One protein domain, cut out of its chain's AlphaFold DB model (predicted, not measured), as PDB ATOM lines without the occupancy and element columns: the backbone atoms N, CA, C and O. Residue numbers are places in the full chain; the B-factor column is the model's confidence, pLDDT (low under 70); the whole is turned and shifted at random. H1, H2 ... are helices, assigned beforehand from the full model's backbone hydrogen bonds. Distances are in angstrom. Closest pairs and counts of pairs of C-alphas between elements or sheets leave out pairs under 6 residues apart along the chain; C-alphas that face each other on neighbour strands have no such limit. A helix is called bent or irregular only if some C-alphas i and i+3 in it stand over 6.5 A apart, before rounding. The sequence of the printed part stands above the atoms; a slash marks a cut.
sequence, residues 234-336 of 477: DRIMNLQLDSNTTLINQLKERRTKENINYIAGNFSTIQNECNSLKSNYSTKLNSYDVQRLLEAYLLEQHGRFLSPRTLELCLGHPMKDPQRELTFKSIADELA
ATOM      1  N   ASP A 234     -53.009  23.637  45.463       86.50
ATOM      2  CA  ASP A 234     -52.740  25.037  45.114       86.50
ATOM      3  C   ASP A 234     -51.451  25.533  45.772       86.50
ATOM      4  O   ASP A 234     -50.608  26.173  45.133       86.50
ATOM      5  N   ARG A 235     -51.251  25.181  47.046       87.94
ATOM      6  CA  ARG A 235     -50.060  25.561  47.796       87.94
ATOM      7  C   ARG A 235     -48.832  24.893  47.222       87.94
ATOM      8  O   ARG A 235     -47.825  25.579  47.104       87.94
ATOM      9  N   ILE A 236     -48.917  23.611  46.855       91.62
ATOM     10  CA  ILE A 236     -47.817  22.870  46.227       91.62
ATOM     11  C   ILE A 236     -47.434  23.513  44.893       91.62
ATOM     12  O   ILE A 236     -46.265  23.820  44.687       91.62
ATOM     13  N   MET A 237     -48.392  23.797  44.010       92.75
ATOM     14  CA  MET A 237     -48.090  24.373  42.694       92.75
ATOM     15  C   MET A 237     -47.606  25.830  42.750       92.75
ATOM     16  O   MET A 237     -46.961  26.310  41.813       92.75
ATOM     17  N   ASN A 238     -47.855  26.522  43.862       89.19
ATOM     18  CA  ASN A 238     -47.305  27.846  44.145       89.19
ATOM     19  C   ASN A 238     -45.971  27.818  44.914       89.19
ATOM     20  O   ASN A 238     -45.433  28.879  45.232       89.19
ATOM     21  N   LEU A 239     -45.398  26.642  45.184       87.25
ATOM     22  CA  LEU A 239     -44.062  26.545  45.766       87.25
ATOM     23  C   LEU A 239     -42.992  26.928  44.752       87.25
ATOM     24  O   LEU A 239     -43.105  26.653  43.556       87.25
ATOM     25  N   GLN A 240     -41.905  27.488  45.270       85.12
ATOM     26  CA  GLN A 240     -40.631  27.526  44.572       85.12
ATOM     27  C   GLN A 240     -39.821  26.352  45.134       85.12
ATOM     28  O   GLN A 240     -39.512  26.318  46.317       85.12
ATOM     29  N   LEU A 241     -39.573  25.298  44.355       78.00
ATOM     30  CA  LEU A 241     -38.828  24.145  44.885       78.00
ATOM     31  C   LEU A 241     -37.324  24.407  44.834       78.00
ATOM     32  O   LEU A 241     -36.667  24.346  45.866       78.00
ATOM     33  N   ASP A 242     -36.807  24.758  43.658       73.25
ATOM     34  CA  ASP A 242     -35.389  25.032  43.404       73.25
ATOM     35  C   ASP A 242     -35.151  26.195  42.416       73.25
ATOM     36  O   ASP A 242     -34.009  26.485  42.053       73.25
ATOM     37  N   SER A 243     -36.208  26.900  41.999       70.31
ATOM     38  CA  SER A 243     -36.132  28.078  41.126       70.31
ATOM     39  C   SER A 243     -36.574  29.355  41.857       70.31
ATOM     40  O   SER A 243     -36.958  29.316  43.021       70.31
ATOM     41  N   ASN A 244     -36.478  30.509  41.188       73.75
ATOM     42  CA  ASN A 244     -37.020  31.783  41.689       73.75
ATOM     43  C   ASN A 244     -38.497  31.998  41.306       73.75
ATOM     44  O   ASN A 244     -39.073  33.047  41.596       73.75
ATOM     45  N   THR A 245     -39.093  31.036  40.604       81.31
ATOM     46  CA  THR A 245     -40.453  31.067  40.072       81.31
ATOM     47  C   THR A 245     -41.257  29.908  40.650       81.31
ATOM     48  O   THR A 245     -40.720  28.862  41.017       81.31
ATOM     49  N   THR A 246     -42.567  30.098  40.778       88.38
ATOM     50  CA  THR A 246     -43.453  29.033  41.253       88.38
ATOM     51  C   THR A 246     -43.536  27.912  40.223       88.38
ATOM     52  O   THR A 246     -43.409  28.173  39.025       88.38
ATOM     53  N   LEU A 247     -43.794  26.677  40.656       90.44
ATOM     54  CA  LEU A 247     -43.963  25.529  39.753       90.44
ATOM     55  C   LEU A 247     -44.978  25.814  38.639       90.44
ATOM     56  O   LEU A 247     -44.724  25.522  37.471       90.44
ATOM     57  N   ILE A 248     -46.099  26.459  38.972       91.56
ATOM     58  CA  ILE A 248     -47.102  26.840  37.976       91.56
ATOM     59  C   ILE A 248     -46.565  27.835  36.936       91.56
ATOM     60  O   ILE A 248     -46.892  27.735  35.752       91.56
ATOM     61  N   ASN A 249     -45.720  28.782  37.344       91.94
ATOM     62  CA  ASN A 249     -45.120  29.742  36.424       91.94
ATOM     63  C   ASN A 249     -44.007  29.103  35.588       91.94
ATOM     64  O   ASN A 249     -43.940  29.391  34.400       91.94
ATOM     65  N   GLN A 250     -43.226  28.172  36.146       90.44
ATOM     66  CA  GLN A 250     -42.259  27.378  35.374       90.44
ATOM     67  C   GLN A 250     -42.946  26.627  34.223       90.44
ATOM     68  O   GLN A 250     -42.460  26.635  33.092       90.44
ATOM     69  N   LEU A 251     -44.106  26.011  34.486       92.75
ATOM     70  CA  LEU A 251     -44.892  25.328  33.454       92.75
ATOM     71  C   LEU A 251     -45.407  26.309  32.394       92.75
ATOM     72  O   LEU A 251     -45.293  26.035  31.201       92.75
ATOM     73  N   LYS A 252     -45.923  27.477  32.800       92.69
ATOM     74  CA  LYS A 252     -46.364  28.531  31.866       92.69
ATOM     75  C   LYS A 252     -45.222  29.032  30.982       92.69
ATOM     76  O   LYS A 252     -45.378  29.076  29.768       92.69
ATOM     77  N   GLU A 253     -44.076  29.358  31.572       92.62
ATOM     78  CA  GLU A 253     -42.879  29.808  30.854       92.62
ATOM     79  C   GLU A 253     -42.406  28.753  29.852       92.62
ATOM     80  O   GLU A 253     -42.107  29.078  28.700       92.62
ATOM     81  N   ARG A 254     -42.401  27.478  30.257       90.75
ATOM     82  CA  ARG A 254     -42.072  26.362  29.371       90.75
ATOM     83  C   ARG A 254     -43.048  26.261  28.201       90.75
ATOM     84  O   ARG A 254     -42.598  26.189  27.061       90.75
ATOM     85  N   ARG A 255     -44.360  26.313  28.457       93.12
ATOM     86  CA  ARG A 255     -45.396  26.295  27.408       93.12
ATOM     87  C   ARG A 255     -45.191  27.437  26.412       93.12
ATOM     88  O   ARG A 255     -45.233  27.200  25.212       93.12
ATOM     89  N   THR A 256     -44.905  28.650  26.892       92.31
ATOM     90  CA  THR A 256     -44.605  29.804  26.031       92.31
ATOM     91  C   THR A 256     -43.341  29.582  25.201       92.31
ATOM     92  O   THR A 256     -43.357  29.813  23.995       92.31
ATOM     93  N   LYS A 257     -42.258  29.095  25.817       92.31
ATOM     94  CA  LYS A 257     -40.979  28.837  25.137       92.31
ATOM     95  C   LYS A 257     -41.085  27.742  24.073       92.31
ATOM     96  O   LYS A 257     -40.452  27.842  23.028       92.31
ATOM     97  N   GLU A 258     -41.869  26.705  24.345       89.06
ATOM     98  CA  GLU A 258     -42.084  25.559  23.453       89.06
ATOM     99  C   GLU A 258     -43.270  25.771  22.489       89.06
ATOM    100  O   GLU A 258     -43.590  24.880  21.707       89.06
ATOM    101  N   ASN A 259     -43.912  26.947  22.519       88.38
ATOM    102  CA  ASN A 259     -45.100  27.287  21.730       88.38
ATOM    103  C   ASN A 259     -46.244  26.254  21.863       88.38
ATOM    104  O   ASN A 259     -46.919  25.900  20.895       88.38
ATOM    105  N   ILE A 260     -46.446  25.746  23.081       87.12
ATOM    106  CA  ILE A 260     -47.480  24.761  23.406       87.12
ATOM    107  C   ILE A 260     -48.795  25.492  23.674       87.12
ATOM    108  O   ILE A 260     -48.914  26.251  24.638       87.12
ATOM    109  N   ASN A 261     -49.816  25.205  22.865       84.00
ATOM    110  CA  ASN A 261     -51.175  25.646  23.155       84.00
ATOM    111  C   ASN A 261     -51.778  24.768  24.262       84.00
ATOM    112  O   ASN A 261     -52.055  23.585  24.055       84.00
ATOM    113  N   TYR A 262     -51.939  25.336  25.453       87.06
ATOM    114  CA  TYR A 262     -52.392  24.600  26.624       87.06
ATOM    115  C   TYR A 262     -53.908  24.363  26.603       87.06
ATOM    116  O   TYR A 262     -54.695  25.308  26.585       87.06
ATOM    117  N   ILE A 263     -54.309  23.091  26.671       85.44
ATOM    118  CA  ILE A 263     -55.706  22.659  26.785       85.44
ATOM    119  C   ILE A 263     -55.814  21.706  27.977       85.44
ATOM    120  O   ILE A 263     -55.157  20.663  28.015       85.44
ATOM    121  N   ALA A 264     -56.648  22.052  28.957       83.81
ATOM    122  CA  ALA A 264     -56.880  21.194  30.112       83.81
ATOM    123  C   ALA A 264     -57.495  19.841  29.690       83.81
ATOM    124  O   ALA A 264     -58.329  19.789  28.791       83.81
ATOM    125  N   GLY A 265     -57.051  18.741  30.308       77.50
ATOM    126  CA  GLY A 265     -57.471  17.380  29.956       77.50
ATOM    127  C   GLY A 265     -56.728  16.770  28.762       77.50
ATOM    128  O   GLY A 265     -56.919  15.593  28.468       77.50
ATOM    129  N   ASN A 266     -55.853  17.519  28.079       88.75
ATOM    130  CA  ASN A 266     -55.070  16.974  26.974       88.75
ATOM    131  C   ASN A 266     -54.045  15.937  27.473       88.75
ATOM    132  O   ASN A 266     -53.126  16.259  28.224       88.75
ATOM    133  N   PHE A 267     -54.176  14.695  27.004       89.81
ATOM    134  CA  PHE A 267     -53.333  13.572  27.423       89.81
ATOM    135  C   PHE A 267     -51.844  13.757  27.108       89.81
ATOM    136  O   PHE A 267     -51.007  13.399  27.932       89.81
ATOM    137  N   SER A 268     -51.510  14.341  25.952       89.69
ATOM    138  CA  SER A 268     -50.116  14.596  25.562       89.69
ATOM    139  C   SER A 268     -49.487  15.665  26.456       89.69
ATOM    140  O   SER A 268     -48.387  15.476  26.973       89.69
ATOM    141  N   THR A 269     -50.212  16.756  26.718       90.94
ATOM    142  CA  THR A 269     -49.779  17.803  27.656       90.94
ATOM    143  C   THR A 269     -49.559  17.234  29.056       90.94
ATOM    144  O   THR A 269     -48.487  17.433  29.621       90.94
ATOM    145  N   ILE A 270     -50.526  16.471  29.583       93.38
ATOM    146  CA  ILE A 270     -50.428  15.827  30.902       93.38
ATOM    147  C   ILE A 270     -49.182  14.947  30.985       93.38
ATOM    148  O   ILE A 270     -48.372  15.118  31.891       93.38
ATOM    149  N   GLN A 271     -48.995  14.041  30.023       94.62
ATOM    150  CA  GLN A 271     -47.860  13.125  30.019       94.62
ATOM    151  C   GLN A 271     -46.520  13.879  29.972       94.62
ATOM    152  O   GLN A 271     -45.619  13.594  30.758       94.62
ATOM    153  N   ASN A 272     -46.387  14.870  29.087       92.88
ATOM    154  CA  ASN A 272     -45.138  15.613  28.900       92.88
ATOM    155  C   ASN A 272     -44.773  16.493  30.101       92.88
ATOM    156  O   ASN A 272     -43.593  16.611  30.454       92.88
ATOM    157  N   GLU A 273     -45.758  17.130  30.729       95.25
ATOM    158  CA  GLU A 273     -45.526  17.978  31.897       95.25
ATOM    159  C   GLU A 273     -45.276  17.144  33.156       95.25
ATOM    160  O   GLU A 273     -44.306  17.419  33.863       95.25
ATOM    161  N   CYS A 274     -46.029  16.060  33.382       96.81
ATOM    162  CA  CYS A 274     -45.759  15.135  34.485       96.81
ATOM    163  C   CYS A 274     -44.380  14.473  34.361       96.81
ATOM    164  O   CYS A 274     -43.636  14.424  35.339       96.81
ATOM    165  N   ASN A 275     -43.980  14.040  33.158       95.62
ATOM    166  CA  ASN A 275     -42.639  13.497  32.920       95.62
ATOM    167  C   ASN A 275     -41.542  14.517  33.234       95.62
ATOM    168  O   ASN A 275     -40.523  14.170  33.826       95.62
ATOM    169  N   SER A 276     -41.750  15.783  32.869       93.44
ATOM    170  CA  SER A 276     -40.790  16.844  33.164       93.44
ATOM    171  C   SER A 276     -40.712  17.160  34.650       93.44
ATOM    172  O   SER A 276     -39.604  17.249  35.171       93.44
ATOM    173  N   LEU A 277     -41.845  17.274  35.349       94.56
ATOM    174  CA  LEU A 277     -41.866  17.455  36.802       94.56
ATOM    175  C   LEU A 277     -41.160  16.284  37.501       94.56
ATOM    176  O   LEU A 277     -40.253  16.494  38.303       94.56
ATOM    177  N   LYS A 278     -41.496  15.045  37.129       95.00
ATOM    178  CA  LYS A 278     -40.857  13.838  37.663       95.00
ATOM    179  C   LYS A 278     -39.350  13.835  37.407       95.00
ATOM    180  O   LYS A 278     -38.574  13.601  38.327       95.00
ATOM    181  N   SER A 279     -38.912  14.137  36.186       92.19
ATOM    182  CA  SER A 279     -37.486  14.179  35.842       92.19
ATOM    183  C   SER A 279     -36.731  15.285  36.584       92.19
ATOM    184  O   SER A 279     -35.592  15.071  36.988       92.19
ATOM    185  N   ASN A 280     -37.343  16.455  36.775       89.81
ATOM    186  CA  ASN A 280     -36.697  17.601  37.419       89.81
ATOM    187  C   ASN A 280     -36.533  17.421  38.936       89.81
ATOM    188  O   ASN A 280     -35.593  17.973  39.519       89.81
ATOM    189  N   TYR A 281     -37.439  16.663  39.567       90.38
ATOM    190  CA  TYR A 281     -37.532  16.580  41.026       90.38
ATOM    191  C   TYR A 281     -37.304  15.181  41.618       90.38
ATOM    192  O   TYR A 281     -37.109  15.091  42.823       90.38
ATOM    193  N   SER A 282     -37.241  14.103  40.830       89.88
ATOM    194  CA  SER A 282     -37.023  12.732  41.348       89.88
ATOM    195  C   SER A 282     -35.679  12.497  42.042       89.88
ATOM    196  O   SER A 282     -35.574  11.580  42.842       89.88
ATOM    197  N   THR A 283     -34.662  13.322  41.781       85.44
ATOM    198  CA  THR A 283     -33.371  13.277  42.497       85.44
ATOM    199  C   THR A 283     -33.345  14.166  43.744       85.44
ATOM    200  O   THR A 283     -32.348  14.223  44.459       85.44
ATOM    201  N   LYS A 284     -34.422  14.916  43.997       84.50
ATOM    202  CA  LYS A 284     -34.506  15.931  45.059       84.50
ATOM    203  C   LYS A 284     -35.639  15.663  46.043       84.50
ATOM    204  O   LYS A 284     -35.549  16.097  47.186       84.50
ATOM    205  N   LEU A 285     -36.690  14.985  45.591       90.12
ATOM    206  CA  LEU A 285     -37.858  14.572  46.354       90.12
ATOM    207  C   LEU A 285     -37.910  13.047  46.428       90.12
ATOM    208  O   LEU A 285     -37.611  12.369  45.447       90.12
ATOM    209  N   ASN A 286     -38.352  12.518  47.565       92.06
ATOM    210  CA  ASN A 286     -38.689  11.109  47.693       92.06
ATOM    211  C   ASN A 286     -39.921  10.750  46.847       92.06
ATOM    212  O   ASN A 286     -40.668  11.612  46.380       92.06
ATOM    213  N   SER A 287     -40.148   9.450  46.654       92.56
ATOM    214  CA  SER A 287     -41.232   8.944  45.804       92.56
ATOM    215  C   SER A 287     -42.620   9.448  46.216       92.56
ATOM    216  O   SER A 287     -43.423   9.778  45.343       92.56
ATOM    217  N   TYR A 288     -42.881   9.562  47.523       93.19
ATOM    218  CA  TYR A 288     -44.146  10.064  48.060       93.19
ATOM    219  C   TYR A 288     -44.390  11.529  47.674       93.19
ATOM    220  O   TYR A 288     -45.449  11.863  47.144       93.19
ATOM    221  N   ASP A 289     -43.402  12.406  47.864       94.25
ATOM    222  CA  ASP A 289     -43.525  13.821  47.509       94.25
ATOM    223  C   ASP A 289     -43.525  14.049  45.995       94.25
ATOM    224  O   ASP A 289     -44.223  14.943  45.520       94.25
ATOM    225  N   VAL A 290     -42.805  13.236  45.212       95.69
ATOM    226  CA  VAL A 290     -42.923  13.267  43.746       95.69
ATOM    227  C   VAL A 290     -44.353  12.939  43.333       95.69
ATOM    228  O   VAL A 290     -44.938  13.670  42.539       95.69
ATOM    229  N   GLN A 291     -44.945  11.877  43.879       95.88
ATOM    230  CA  GLN A 291     -46.328  11.525  43.579       95.88
ATOM    231  C   GLN A 291     -47.292  12.648  43.991       95.88
ATOM    232  O   GLN A 291     -48.127  13.057  43.187       95.88
ATOM    233  N   ARG A 292     -47.124  13.214  45.190       95.06
ATOM    234  CA  ARG A 292     -47.941  14.329  45.683       95.06
ATOM    235  C   ARG A 292     -47.813  15.584  44.813       95.06
ATOM    236  O   ARG A 292     -48.809  16.250  44.555       95.06
ATOM    237  N   LEU A 293     -46.618  15.882  44.300       96.75
ATOM    238  CA  LEU A 293     -46.385  16.955  43.327       96.75
ATOM    239  C   LEU A 293     -47.138  16.712  42.010       96.75
ATOM    240  O   LEU A 293     -47.767  17.628  41.482       96.75
ATOM    241  N   LEU A 294     -47.084  15.490  41.480       97.38
ATOM    242  CA  LEU A 294     -47.769  15.122  40.239       97.38
ATOM    243  C   LEU A 294     -49.296  15.164  40.393       97.38
ATOM    244  O   LEU A 294     -49.995  15.686  39.526       97.38
ATOM    245  N   GLU A 295     -49.814  14.678  41.518       95.12
ATOM    246  CA  GLU A 295     -51.233  14.764  41.866       95.12
ATOM    247  C   GLU A 295     -51.694  16.219  42.066       95.12
ATOM    248  O   GLU A 295     -52.753  16.598  41.570       95.12
ATOM    249  N   ALA A 296     -50.886  17.067  42.714       95.38
ATOM    250  CA  ALA A 296     -51.173  18.496  42.848       95.38
ATOM    251  C   ALA A 296     -51.222  19.206  41.490       95.38
ATOM    252  O   ALA A 296     -52.128  19.999  41.241       95.38
ATOM    253  N   TYR A 297     -50.285  18.893  40.589       96.62
ATOM    254  CA  TYR A 297     -50.318  19.381  39.212       96.62
ATOM    255  C   TYR A 297     -51.626  18.989  38.515       96.62
ATOM    256  O   TYR A 297     -52.281  19.839  37.908       96.62
ATOM    257  N   LEU A 298     -52.030  17.722  38.635       93.62
ATOM    258  CA  LEU A 298     -53.268  17.219  38.052       93.62
ATOM    259  C   LEU A 298     -54.507  17.930  38.606       93.62
ATOM    260  O   LEU A 298     -55.352  18.341  37.817       93.62
ATOM    261  N   LEU A 299     -54.605  18.136  39.920       89.00
ATOM    262  CA  LEU A 299     -55.717  18.868  40.537       89.00
ATOM    263  C   LEU A 299     -55.785  20.323  40.051       89.00
ATOM    264  O   LEU A 299     -56.821  20.766  39.554       89.00
ATOM    265  N   GLU A 300     -54.668  21.048  40.111       90.25
ATOM    266  CA  GLU A 300     -54.639  22.486  39.814       90.25
ATOM    267  C   GLU A 300     -54.763  22.814  38.325       90.25
ATOM    268  O   GLU A 300     -55.204  23.901  37.956       90.25
ATOM    269  N   GLN A 301     -54.308  21.924  37.445       89.38
ATOM    270  CA  GLN A 301     -54.308  22.160  35.998       89.38
ATOM    271  C   GLN A 301     -55.422  21.391  35.288       89.38
ATOM    272  O   GLN A 301     -55.897  21.798  34.228       89.38
ATOM    273  N   HIS A 302     -55.861  20.271  35.848       86.12
ATOM    274  CA  HIS A 302     -56.709  19.319  35.146       86.12
ATOM    275  C   HIS A 302     -57.854  18.760  35.994       86.12
ATOM    276  O   HIS A 302     -58.500  17.839  35.512       86.12
ATOM    277  N   GLY A 303     -58.163  19.326  37.170       78.25
ATOM    278  CA  GLY A 303     -59.156  18.786  38.117       78.25
ATOM    279  C   GLY A 303     -60.472  18.321  37.474       78.25
ATOM    280  O   GLY A 303     -60.873  17.175  37.603       78.25
ATOM    281  N   ARG A 304     -61.094  19.150  36.625       73.69
ATOM    282  CA  ARG A 304     -62.357  18.792  35.932       73.69
ATOM    283  C   ARG A 304     -62.246  17.674  34.884       73.69
ATOM    284  O   ARG A 304     -63.257  17.256  34.331       73.69
ATOM    285  N   PHE A 305     -61.032  17.254  34.556       80.31
ATOM    286  CA  PHE A 305     -60.711  16.278  33.517       80.31
ATOM    287  C   PHE A 305     -59.975  15.060  34.085       80.31
ATOM    288  O   PHE A 305     -59.382  14.292  33.323       80.31
ATOM    289  N   LEU A 306     -59.983  14.888  35.411       80.38
ATOM    290  CA  LEU A 306     -59.386  13.726  36.044       80.38
ATOM    291  C   LEU A 306     -60.132  12.458  35.621       80.38
ATOM    292  O   LEU A 306     -61.355  12.364  35.646       80.38
ATOM    293  N   SER A 307     -59.358  11.472  35.188       78.88
ATOM    294  CA  SER A 307     -59.803  10.126  34.850       78.88
ATOM    295  C   SER A 307     -58.717   9.119  35.249       78.88
ATOM    296  O   SER A 307     -57.549   9.498  35.414       78.88
ATOM    297  N   PRO A 308     -59.031   7.814  35.331       82.56
ATOM    298  CA  PRO A 308     -58.006   6.795  35.554       82.56
ATOM    299  C   PRO A 308     -56.879   6.871  34.514       82.56
ATOM    300  O   PRO A 308     -55.707   6.695  34.842       82.56
ATOM    301  N   ARG A 309     -57.218   7.223  33.264       82.81
ATOM    302  CA  ARG A 309     -56.245   7.366  32.179       82.81
ATOM    303  C   ARG A 309     -55.312   8.562  32.370       82.81
ATOM    304  O   ARG A 309     -54.122   8.437  32.097       82.81
ATOM    305  N   THR A 310     -55.811   9.711  32.832       86.31
ATOM    306  CA  THR A 310     -54.946  10.876  33.094       86.31
ATOM    307  C   THR A 310     -53.998  10.621  34.259       86.31
ATOM    308  O   THR A 310     -52.847  11.049  34.194       86.31
ATOM    309  N   LEU A 311     -54.442   9.888  35.289       90.25
ATOM    310  CA  LEU A 311     -53.558   9.459  36.373       90.25
ATOM    311  C   LEU A 311     -52.481   8.499  35.886       90.25
ATOM    312  O   LEU A 311     -51.312   8.716  36.180       90.25
ATOM    313  N   GLU A 312     -52.852   7.478  35.112       91.06
ATOM    314  CA  GLU A 312     -51.897   6.505  34.576       91.06
ATOM    315  C   GLU A 312     -50.811   7.188  33.736       91.06
ATOM    316  O   GLU A 312     -49.624   6.915  33.905       91.06
ATOM    317  N   LEU A 313     -51.208   8.125  32.868       92.06
ATOM    318  CA  LEU A 313     -50.277   8.894  32.040       92.06
ATOM    319  C   LEU A 313     -49.325   9.765  32.865       92.06
ATOM    320  O   LEU A 313     -48.176   9.944  32.469       92.06
ATOM    321  N   CYS A 314     -49.797  10.316  33.983       95.38
ATOM    322  CA  CYS A 314     -49.003  11.209  34.817       95.38
ATOM    323  C   CYS A 314     -48.090  10.454  35.795       95.38
ATOM    324  O   CYS A 314     -46.916  10.784  35.943       95.38
ATOM    325  N   LEU A 315     -48.619   9.424  36.455       93.62
ATOM    326  CA  LEU A 315     -47.932   8.660  37.501       93.62
ATOM    327  C   LEU A 315     -47.100   7.502  36.925       93.62
ATOM    328  O   LEU A 315     -46.183   6.997  37.582       93.62
ATOM    329  N   GLY A 316     -47.361   7.120  35.673       92.06
ATOM    330  CA  GLY A 316     -46.597   6.128  34.919       92.06
ATOM    331  C   GLY A 316     -46.916   4.677  35.278       92.06
ATOM    332  O   GLY A 316     -46.116   3.795  34.978       92.06
ATOM    333  N   HIS A 317     -48.041   4.425  35.945       89.38
ATOM    334  CA  HIS A 317     -48.518   3.088  36.295       89.38
ATOM    335  C   HIS A 317     -50.054   3.065  36.384       89.38
ATOM    336  O   HIS A 317     -50.662   4.098  36.673       89.38
ATOM    337  N   PRO A 318     -50.699   1.912  36.123       83.56
ATOM    338  CA  PRO A 318     -52.148   1.794  36.218       83.56
ATOM    339  C   PRO A 318     -52.610   1.908  37.673       83.56
ATOM    340  O   PRO A 318     -52.103   1.198  38.539       83.56
ATOM    341  N   MET A 319     -53.613   2.755  37.909       77.19
ATOM    342  CA  MET A 319     -54.228   2.962  39.221       77.19
ATOM    343  C   MET A 319     -55.288   1.897  39.491       77.19
ATOM    344  O   MET A 319     -56.391   1.966  38.946       77.19
ATOM    345  N   LYS A 320     -54.934   0.885  40.291       74.19
ATOM    346  CA  LYS A 320     -55.813  -0.257  40.588       74.19
ATOM    347  C   LYS A 320     -56.715   0.025  41.783       74.19
ATOM    348  O   LYS A 320     -57.875  -0.375  41.767       74.19
ATOM    349  N   ASP A 321     -56.185   0.715  42.786       75.56
ATOM    350  CA  ASP A 321     -56.898   1.129  43.989       75.56
ATOM    351  C   ASP A 321     -56.579   2.603  44.306       75.56
ATOM    352  O   ASP A 321     -55.702   2.894  45.125       75.56
ATOM    353  N   PRO A 322     -57.283   3.560  43.664       73.25
ATOM    354  CA  PRO A 322     -57.052   4.992  43.866       73.25
ATOM    355  C   PRO A 322     -57.139   5.420  45.337       73.25
ATOM    356  O   PRO A 322     -56.376   6.280  45.775       73.25
ATOM    357  N   GLN A 323     -58.024   4.796  46.121       73.69
ATOM    358  CA  GLN A 323     -58.217   5.122  47.536       73.69
ATOM    359  C   GLN A 323     -57.015   4.724  48.391       73.69
ATOM    360  O   GLN A 323     -56.693   5.412  49.360       73.69
ATOM    361  N   ARG A 324     -56.298   3.659  48.031       73.44
ATOM    362  CA  ARG A 324     -55.065   3.262  48.719       73.44
ATOM    363  C   ARG A 324     -53.829   3.960  48.163       73.44
ATOM    364  O   ARG A 324     -52.966   4.359  48.943       73.44
ATOM    365  N   GLU A 325     -53.742   4.084  46.845       80.56
ATOM    366  CA  GLU A 325     -52.525   4.488  46.139       80.56
ATOM    367  C   GLU A 325     -52.330   6.009  46.103       80.56
ATOM    368  O   GLU A 325     -51.190   6.455  46.199       80.56
ATOM    369  N   LEU A 326     -53.398   6.813  46.013       83.62
ATOM    370  CA  LEU A 326     -53.283   8.270  45.871       83.62
ATOM    371  C   LEU A 326     -52.976   8.976  47.192       83.62
ATOM    372  O   LEU A 326     -53.511   8.623  48.250       83.62
ATOM    373  N   THR A 327     -52.158  10.025  47.127       86.75
ATOM    374  CA  THR A 327     -51.821  10.856  48.294       86.75
ATOM    375  C   THR A 327     -52.889  11.922  48.570       86.75
ATOM    376  O   THR A 327     -53.144  12.262  49.728       86.75
ATOM    377  N   PHE A 328     -53.545  12.435  47.529       79.38
ATOM    378  CA  PHE A 328     -54.709  13.308  47.593       79.38
ATOM    379  C   PHE A 328     -55.979  12.476  47.447       79.38
ATOM    380  O   PHE A 328     -56.380  12.106  46.343       79.38
ATOM    381  N   LYS A 329     -56.639  12.204  48.578       78.88
ATOM    382  CA  LYS A 329     -57.872  11.401  48.599       78.88
ATOM    383  C   LYS A 329     -59.016  12.040  47.809       78.88
ATOM    384  O   LYS A 329     -59.762  11.316  47.170       78.88
ATOM    385  N   SER A 330     -59.037  13.368  47.688       69.19
ATOM    386  CA  SER A 330     -59.998  14.084  46.840       69.19
ATOM    387  C   SER A 330     -59.966  13.650  45.369       69.19
ATOM    388  O   SER A 330     -61.008  13.607  44.729       69.19
ATOM    389  N   ILE A 331     -58.801  13.269  44.825       76.38
ATOM    390  CA  ILE A 331     -58.713  12.710  43.465       76.38
ATOM    391  C   ILE A 331     -59.398  11.343  43.416       76.38
ATOM    392  O   ILE A 331     -60.113  11.039  42.466       76.38
ATOM    393  N   ALA A 332     -59.173  10.503  44.429       70.50
ATOM    394  CA  ALA A 332     -59.814   9.196  44.513       70.50
ATOM    395  C   ALA A 332     -61.344   9.332  44.593       70.50
ATOM    396  O   ALA A 332     -62.053   8.525  43.995       70.50
ATOM    397  N   ASP A 333     -61.831  10.372  45.270       64.12
ATOM    398  CA  ASP A 333     -63.254  10.690  45.395       64.12
ATOM    399  C   ASP A 333     -63.850  11.215  44.078       64.12
ATOM    400  O   ASP A 333     -64.962  10.842  43.718       64.12
ATOM    401  N   GLU A 334     -63.109  12.022  43.310       63.91
ATOM    402  CA  GLU A 334     -63.538  12.502  41.984       63.91
ATOM    403  C   GLU A 334     -63.537  11.403  40.910       63.91
ATOM    404  O   GLU A 334     -64.314  11.449  39.954       63.91
ATOM    405  N   LEU A 335     -62.654  10.412  41.052       64.44
ATOM    406  CA  LEU A 335     -62.565   9.257  40.157       64.44
ATOM    407  C   LEU A 335     -63.488   8.116  40.547       64.44
ATOM    408  O   LEU A 335     -63.723   7.213  39.735       64.44
ATOM    409  N   ALA A 336     -64.002   8.144  41.776       57.53
ATOM    410  CA  ALA A 336     -65.141   7.329  42.115       57.53
ATOM    411  C   ALA A 336     -66.271   7.731  41.152       57.53
ATOM    412  O   ALA A 336     -66.551   8.920  40.987       57.53
TER     413      ALA A 336
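This is residues 234 to 336 of the 477 residues of an uncharacterized protein of Pseudomonas corrugata (UniProt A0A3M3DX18). Three helices, H3, H4 and H5, make a small core, side by side with their centres in a triangle; H4 runs opposite ways to the other two and has a kink near one end. H2 stands at a steep slant at one side of this core, the short H1 sits on H4, and at the far side from H2 the last two helices, H6 and H7, make a small corner. The printed part has 103 residues with seven named helices, H1 to H7 in order along the chain, and no named strand; the class is all helix. It is compact, with a radius of gyration of the C-alphas of 13.0 A and spans of 36 by 29 by 21 A.

Find C-alpha 234 at (-52.740, 25.037, 45.114), where H1, residues 234 to 237, begins. Next come H2, residues 247 to 257, 15.3 A long, and H3, residues 267 to 281, 21.1 A long. Find C-alpha 287 at (-41.232, 8.944, 45.804); from there H4 runs to residue 305, 24.2 A away. It is irregular, with C-alphas 301 and 304 8.7 A apart, and has a kink of 58 degrees near residue 299. H5, residues 308 to 315, is 10.4 A long; H6 is residues 322 to 325, and H7, residues 329 to 335, 9.9 A long, ends at (-62.565, 9.257, 40.157).

Begin at H4, the hub, which touches H1, H3 and H5. With residues 290 to 298 alone it touches H3, at a shallow tilt of 27 degrees, opposite ways; look at the C-alphas of Cys 274 and Leu 294, the closest, 6.1 A apart. With residues 291 to 298 alone it touches H5, at a steep tilt of 41 degrees, opposite ways; the closest C-alphas are those of Leu 294 and Cys 314, 6.8 A apart. Both pairs are helical hairpins. H3 and H5 touch, the same way at a shallow tilt of 30 degrees, with the C-alphas of Cys 274 and Cys 314, the closest, 5.1 A apart. H1 touches residues 293 to 300 of H4, closest at the C-alphas of Asp 234 and Glu 300, 6.2 A. H2 is close to but not clearly touching H3, at a steep tilt of 61 degrees, with the closest C-alphas, those of Leu 251 and Glu 273, 7.5 A apart. H7 touches H6, closest at the C-alphas of Pro 322 and Ala 332, 5.1 A, and is close to but not clearly touching H4, with the C-alphas of Leu 299 and Ile 331 7.4 A apart. In H2, H3, H5 and H7 every O i to N i+4 pair is within hydrogen-bond range, in H4 13 of 15; H1 and H6 are too short for such a pair.

The two C-alphas farthest apart, those of Lys 257 and Arg 324, are 37.5 A apart. The printed part has no cut and no long link. The model's confidence is low, with pLDDT under 70, at residue 330 and residues 333 to 336; the mean of the printed part is 86.3.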